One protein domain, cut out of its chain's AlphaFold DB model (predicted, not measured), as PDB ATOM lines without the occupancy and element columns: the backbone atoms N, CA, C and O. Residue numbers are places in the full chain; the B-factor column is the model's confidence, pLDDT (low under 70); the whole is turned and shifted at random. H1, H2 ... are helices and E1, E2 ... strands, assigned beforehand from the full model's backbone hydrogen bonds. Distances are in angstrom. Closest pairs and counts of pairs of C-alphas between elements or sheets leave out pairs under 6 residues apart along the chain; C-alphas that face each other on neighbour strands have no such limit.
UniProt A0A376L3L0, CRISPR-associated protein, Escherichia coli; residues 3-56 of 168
ATOM      1  N   GLN A   3      24.789  15.895 375.436       45.06
ATOM      2  CA  GLN A   3      25.605  14.683 375.512       45.06
ATOM      3  C   GLN A   3      25.581  14.049 376.915       45.06
ATOM      4  O   GLN A   3      25.684  12.833 377.025       45.06
ATOM      5  N   ASP A   4      25.389  14.863 377.957       51.81
ATOM      6  CA  ASP A   4      25.274  14.425 379.354       51.81
ATOM      7  C   ASP A   4      23.877  13.848 379.655       51.81
ATOM      8  O   ASP A   4      23.717  13.077 380.591       51.81
ATOM      9  N   GLU A   5      22.867  14.200 378.850       60.28
ATOM     10  CA  GLU A   5      21.484  13.715 378.992       60.28
ATOM     11  C   GLU A   5      21.212  12.425 378.203       60.28
ATOM     12  O   GLU A   5      20.223  11.740 378.456       60.28
ATOM     13  N   ALA A   6      22.065  12.088 377.229       67.38
ATOM     14  CA  ALA A   6      21.823  10.989 376.297       67.38
ATOM     15  C   ALA A   6      22.450   9.643 376.714       67.38
ATOM     16  O   ALA A   6      22.251   8.660 376.000       67.38
ATOM     17  N   ASP A   7      23.228   9.590 377.807       73.69
ATOM     18  CA  ASP A   7      23.987   8.404 378.263       73.69
ATOM     19  C   ASP A   7      24.794   7.704 377.142       73.69
ATOM     20  O   ASP A   7      25.083   6.504 377.179       73.69
ATOM     21  N   LEU A   8      25.180   8.454 376.105       74.06
ATOM     22  CA  LEU A   8      25.966   7.923 374.999       74.06
ATOM     23  C   LEU A   8      27.450   7.921 375.384       74.06
ATOM     24  O   LEU A   8      27.961   8.931 375.873       74.06
ATOM     25  N   PRO A   9      28.186   6.821 375.138       74.69
ATOM     26  CA  PRO A   9      29.604   6.773 375.453       74.69
ATOM     27  C   PRO A   9      30.356   7.817 374.626       74.69
ATOM     28  O   PRO A   9      30.252   7.848 373.396       74.69
ATOM     29  N   LEU A  10      31.158   8.643 375.303       72.62
ATOM     30  CA  LEU A  10      32.021   9.605 374.627       72.62
ATOM     31  C   LEU A  10      32.982   8.865 373.678       72.62
ATOM     32  O   LEU A  10      33.608   7.872 374.074       72.62
ATOM     33  N   PRO A  11      33.127   9.324 372.424       75.44
ATOM     34  CA  PRO A  11      34.033   8.686 371.487       75.44
ATOM     35  C   PRO A  11      35.480   8.833 371.972       75.44
ATOM     36  O   PRO A  11      35.940   9.919 372.309       75.44
ATOM     37  N   LYS A  12      36.232   7.724 371.970       78.50
ATOM     38  CA  LYS A  12      37.653   7.699 372.380       78.50
ATOM     39  C   LYS A  12      38.568   8.498 371.448       78.50
ATOM     40  O   LYS A  12      39.673   8.863 371.836       78.50
ATOM     41  N   LYS A  13      38.132   8.712 370.206       81.94
ATOM     42  CA  LYS A  13      38.833   9.495 369.193       81.94
ATOM     43  C   LYS A  13      37.831  10.425 368.531       81.94
ATOM     44  O   LYS A  13      36.792   9.977 368.053       81.94
ATOM     45  N   PHE A  14      38.181  11.698 368.490       82.12
ATOM     46  CA  PHE A  14      37.458  12.698 367.731       82.12
ATOM     47  C   PHE A  14      38.041  12.785 366.318       82.12
ATOM     48  O   PHE A  14      39.260  12.743 366.154       82.12
ATOM     49  N   ASP A  15      37.171  12.855 365.311       87.88
ATOM     50  CA  ASP A  15      37.557  12.963 363.902       87.88
ATOM     51  C   ASP A  15      37.319  14.399 363.413       87.88
ATOM     52  O   ASP A  15      36.176  14.837 363.251       87.88
ATOM     53  N   ASP A  16      38.405  15.139 363.199       87.81
ATOM     54  CA  ASP A  16      38.381  16.513 362.694       87.81
ATOM     55  C   ASP A  16      37.985  16.596 361.209       87.81
ATOM     56  O   ASP A  16      37.563  17.653 360.727       87.81
ATOM     57  N   LEU A  17      38.013  15.470 360.485       89.12
ATOM     58  CA  LEU A  17      37.432  15.373 359.150       89.12
ATOM     59  C   LEU A  17      35.904  15.407 359.204       89.12
ATOM     60  O   LEU A  17      35.300  15.873 358.240       89.12
ATOM     61  N   VAL A  18      35.281  14.966 360.304       90.69
ATOM     62  CA  VAL A  18      33.825  15.048 360.531       90.69
ATOM     63  C   VAL A  18      33.442  16.387 361.154       90.69
ATOM     64  O   VAL A  18      32.542  17.056 360.647       90.69
ATOM     65  N   PHE A  19      34.126  16.778 362.230       91.44
ATOM     66  CA  PHE A  19      33.831  17.992 362.992       91.44
ATOM     67  C   PHE A  19      34.942  19.032 362.797       91.44
ATOM     68  O   PHE A  19      35.977  18.957 363.464       91.44
ATOM     69  N   PRO A  20      34.749  20.034 361.923       91.00
ATOM     70  CA  PRO A  20      35.823  20.946 361.526       91.00
ATOM     71  C   PRO A  20      36.410  21.800 362.664       91.00
ATOM     72  O   PRO A  20      37.523  22.299 362.524       91.00
ATOM     73  N   TRP A  21      35.710  21.960 363.792       91.06
ATOM     74  CA  TRP A  21      36.212  22.689 364.968       91.06
ATOM     75  C   TRP A  21      37.149  21.869 365.869       91.06
ATOM     76  O   TRP A  21      37.698  22.420 366.821       91.06
ATOM     77  N   LEU A  22      37.325  20.569 365.605       91.75
ATOM     78  CA  LEU A  22      38.218  19.695 366.377       91.75
ATOM     79  C   LEU A  22      39.646  19.639 365.810       91.75
ATOM     80  O   LEU A  22      40.511  19.011 366.415       91.75
ATOM     81  N   GLY A  23      39.902  20.314 364.686       89.31
ATOM     82  CA  GLY A  23      41.220  20.433 364.062       89.31
ATOM     83  C   GLY A  23      41.621  21.890 363.796       89.31
ATOM     84  O   GLY A  23      40.904  22.823 364.171       89.31
ATOM     85  N   PRO A  24      42.776  22.123 363.146       90.75
ATOM     86  CA  PRO A  24      43.192  23.460 362.739       90.75
ATOM     87  C   PRO A  24      42.156  24.134 361.831       90.75
ATOM     88  O   PRO A  24      41.704  23.559 360.840       90.75
ATOM     89  N   THR A  25      41.817  25.388 362.137       90.56
ATOM     90  CA  THR A  25      40.847  26.166 361.358       90.56
ATOM     91  C   THR A  25      41.305  26.323 359.909       90.56
ATOM     92  O   THR A  25      42.270  27.036 359.630       90.56
ATOM     93  N   ARG A  26      40.571  25.720 358.969       90.25
ATOM     94  CA  ARG A  26      40.751  25.978 357.535       90.25
ATOM     95  C   ARG A  26      40.296  27.396 357.189       90.25
ATOM     96  O   ARG A  26      39.257  27.854 357.669       90.25
ATOM     97  N   THR A  27      41.062  28.086 356.347       93.50
ATOM     98  CA  THR A  27      40.748  29.451 355.910       93.50
ATOM     99  C   THR A  27      40.771  29.546 354.393       93.50
ATOM    100  O   THR A  27      41.566  28.889 353.723       93.50
ATOM    101  N   SER A  28      39.900  30.395 353.859       93.44
ATOM    102  CA  SER A  28      39.839  30.721 352.434       93.44
ATOM    103  C   SER A  28      40.404  32.116 352.144       93.44
ATOM    104  O   SER A  28      39.923  32.815 351.256       93.44
ATOM    105  N   GLU A  29      41.363  32.568 352.959       91.62
ATOM    106  CA  GLU A  29      42.017  33.878 352.801       91.62
ATOM    107  C   GLU A  29      42.962  33.897 351.588       91.62
ATOM    108  O   GLU A  29      43.226  34.955 351.024       91.62
ATOM    109  N   LEU A  30      43.445  32.723 351.170       88.69
ATOM    110  CA  LEU A  30      44.257  32.542 349.972       88.69
ATOM    111  C   LEU A  30      43.379  32.176 348.770       88.69
ATOM    112  O   LEU A  30      42.423  31.404 348.888       88.69
ATOM    113  N   ALA A  31      43.734  32.697 347.594       82.94
ATOM    114  CA  ALA A  31      43.056  32.354 346.349       82.94
ATOM    115  C   ALA A  31      43.158  30.845 346.068       82.94
ATOM    116  O   ALA A  31      44.222  30.247 346.216       82.94
ATOM    117  N   GLY A  32      42.044  30.229 345.668       81.31
ATOM    118  CA  GLY A  32      41.987  28.797 345.358       81.31
ATOM    119  C   GLY A  32      41.939  27.863 346.574       81.31
ATOM    120  O   GLY A  32      41.873  26.652 346.386       81.31
ATOM    121  N   ALA A  33      41.921  28.387 347.806       88.31
ATOM    122  CA  ALA A  33      41.733  27.582 349.013       88.31
ATOM    123  C   ALA A  33      40.270  27.116 349.134       88.31
ATOM    124  O   ALA A  33      39.456  27.723 349.835       88.31
ATOM    125  N   VAL A  34      39.940  26.054 348.400       92.06
ATOM    126  CA  VAL A  34      38.643  25.371 348.432       92.06
ATOM    127  C   VAL A  34      38.743  24.050 349.186       92.06
ATOM    128  O   VAL A  34      39.788  23.404 349.191       92.06
ATOM    129  N   VAL A  35      37.635  23.654 349.805       91.19
ATOM    130  CA  VAL A  35      37.457  22.365 350.466       91.19
ATOM    131  C   VAL A  35      36.554  21.496 349.598       91.19
ATOM    132  O   VAL A  35      35.383  21.822 349.394       91.19
ATOM    133  N   THR A  36      37.092  20.394 349.086       90.00
ATOM    134  CA  THR A  36      36.344  19.391 348.308       90.00
ATOM    135  C   THR A  36      35.960  18.200 349.185       90.00
ATOM    136  O   THR A  36      36.482  18.034 350.289       90.00
ATOM    137  N   ASP A  37      35.029  17.368 348.719       84.88
ATOM    138  CA  ASP A  37      34.590  16.166 349.440       84.88
ATOM    139  C   ASP A  37      35.662  15.063 349.504       84.88
ATOM    140  O   ASP A  37      35.553  14.152 350.319       84.88
ATOM    141  N   GLU A  38      36.729  15.171 348.710       88.06
ATOM    142  CA  GLU A  38      37.915  14.308 348.784       88.06
ATOM    143  C   GLU A  38      38.828  14.640 349.978       88.06
ATOM    144  O   GLU A  38      39.601  13.797 350.430       88.06
ATOM    145  N   GLN A  39      38.761  15.871 350.500       88.94
ATOM    146  CA  GLN A  39      39.664  16.365 351.550       88.94
ATOM    147  C   GLN A  39      39.111  16.201 352.972       88.94
ATOM    148  O   GLN A  39      39.834  16.420 353.951       88.94
ATOM    149  N   VAL A  40      37.820  15.894 353.108       90.38
ATOM    150  CA  VAL A  40      37.102  15.828 354.389       90.38
ATOM    151  C   VAL A  40      36.000  14.781 354.356       90.38
ATOM    152  O   VAL A  40      35.646  14.252 353.309       90.38
ATOM    153  N   ASN A  41      35.397  14.507 355.509       91.44
ATOM    154  CA  ASN A  41      34.218  13.664 355.553       91.44
ATOM    155  C   ASN A  41      32.999  14.405 354.968       91.44
ATOM    156  O   ASN A  41      32.749  15.566 355.299       91.44
ATOM    157  N   LYS A  42      32.175  13.710 354.173       89.62
ATOM    158  CA  LYS A  42      30.911  14.231 353.611       89.62
ATOM    159  C   LYS A  42      29.936  14.753 354.673       89.62
ATOM    160  O   LYS A  42      29.088  15.590 354.371       89.62
ATOM    161  N   LEU A  43      30.072  14.307 355.924       90.62
ATOM    162  CA  LEU A  43      29.306  14.822 357.057       90.62
ATOM    163  C   LEU A  43      29.555  16.310 357.338       90.62
ATOM    164  O   LEU A  43      28.684  16.943 357.929       90.62
ATOM    165  N   GLN A  44      30.652  16.910 356.855       90.75
ATOM    166  CA  GLN A  44      30.834  18.363 356.957       90.75
ATOM    167  C   GLN A  44      29.760  19.166 356.220       90.75
ATOM    168  O   GLN A  44      29.612  20.348 356.508       90.75
ATOM    169  N   ALA A  45      28.956  18.552 355.343       91.19
ATOM    170  CA  ALA A  45      27.786  19.210 354.773       91.19
ATOM    171  C   ALA A  45      26.866  19.741 355.889       91.19
ATOM    172  O   ALA A  45      26.413  20.877 355.820       91.19
ATOM    173  N   TYR A  46      26.682  18.963 356.959       90.88
ATOM    174  CA  TYR A  46      25.843  19.321 358.108       90.88
ATOM    175  C   TYR A  46      26.531  20.257 359.106       90.88
ATOM    176  O   TYR A  46      25.866  20.936 359.882       90.88
ATOM    177  N   TRP A  47      27.862  20.286 359.088       91.38
ATOM    178  CA  TRP A  47      28.697  20.955 360.087       91.38
ATOM    179  C   TRP A  47      29.601  22.023 359.464       91.38
ATOM    180  O   TRP A  47      30.679  22.309 359.982       91.38
ATOM    181  N   GLY A  48      29.195  22.584 358.321       89.50
ATOM    182  CA  GLY A  48      30.022  23.506 357.551       89.50
ATOM    183  C   GLY A  48      30.396  24.755 358.351       89.50
ATOM    184  O   GLY A  48      29.552  25.365 359.005       89.50
ATOM    185  N   MET A  49      31.660  25.177 358.252       93.31
ATOM    186  CA  MET A  49      32.177  26.373 358.938       93.31
ATOM    187  C   MET A  49      32.643  27.467 357.957       93.31
ATOM    188  O   MET A  49      33.835  27.783 357.904       93.31
ATOM    189  N   PRO A  50      31.737  28.089 357.172       91.81
ATOM    190  CA  PRO A  50      32.104  29.148 356.224       91.81
ATOM    191  C   PRO A  50      32.509  30.466 356.906       91.81
ATOM    192  O   PRO A  50      33.185  31.309 356.310       91.81
ATOM    193  N   ARG A  51      32.124  30.652 358.175       93.19
ATOM    194  CA  ARG A  51      32.550  31.764 359.034       93.19
ATOM    195  C   ARG A  51      33.361  31.237 360.212       93.19
ATOM    196  O   ARG A  51      33.093  30.155 360.724       93.19
ATOM    197  N   ARG A  52      34.326  32.037 360.665       93.94
ATOM    198  CA  ARG A  52      35.110  31.768 361.874       93.94
ATOM    199  C   ARG A  52      34.452  32.498 363.031       93.94
ATOM    200  O   ARG A  52      34.435  33.727 363.050       93.94
ATOM    201  N   ILE A  53      33.885  31.743 363.958       94.00
ATOM    202  CA  ILE A  53      33.164  32.275 365.114       94.00
ATOM    203  C   ILE A  53      33.864  31.760 366.365       94.00
ATOM    204  O   ILE A  53      34.159  30.570 366.465       94.00
ATOM    205  N   ARG A  54      34.138  32.658 367.308       93.88
ATOM    206  CA  ARG A  54      34.639  32.313 368.636       93.88
ATOM    207  C   ARG A  54      33.733  32.948 369.677       93.88
ATOM    208  O   ARG A  54      33.494  34.151 369.623       93.88
ATOM    209  N   ILE A  55      33.248  32.128 370.597       95.00
ATOM    210  CA  ILE A  55      32.420  32.567 371.718       95.00
ATOM    211  C   ILE A  55      33.343  32.885 372.895       95.00
ATOM    212  O   ILE A  55      34.321  32.165 373.123       95.00
ATOM    213  N   ASP A  56      33.066  33.978 373.601       95.50
ATOM    214  CA  ASP A  56      33.768  34.320 374.833       95.50
ATOM    215  C   ASP A  56      33.069  33.667 376.029       95.50
ATOM    216  O   ASP A  56      31.950  34.029 376.382       95.50
TER     217      ASP A  56
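What this domain is: This is residues 3 to 56 of the 168 residues of the protein "CRISPR-associated protein" of Escherichia coli (UniProt A0A376L3L0). This domain has little regular structure: a loose body of loops with a free arm, residues 3 to 13, sticking out along the longest axis. On the other side of the body a wide loop runs out to Ala 31 and folds back to the small helix H1, after which the printed part closes with the short strand E1. The 54 printed residues hold one named helix and then one named strand, a mixed class, with only 8 residues in named elements. The whole is loose, with a radius of gyration of the C-alphas of 13.6 A and spans of 44 by 31 by 18 A.

Where its parts are: Residues 3 to 41 hold no named element; C-alpha 3 is at (25.605, 14.683, 375.512). H1 is residues 42 to 45, 6.0 A long, beginning at (30.911, 14.231, 353.611). E1 is residues 52 to 55, 10.2 A long, ending at (32.420, 32.567, 371.718).

How they stand to each other: H1 and E1 are apart, with a short link of 6 residues. H1 is too short for an O i to N i+4 pair; its 1 O i to N i+3 pair is within hydrogen-bond range. E1 pairs with no named strand.

The domain as a whole: The C-alphas farthest apart, those of Asp 7 and Ala 31, are 44.2 A apart. The printed part has no cut. Residues 3 to 6 are under pLDDT 70.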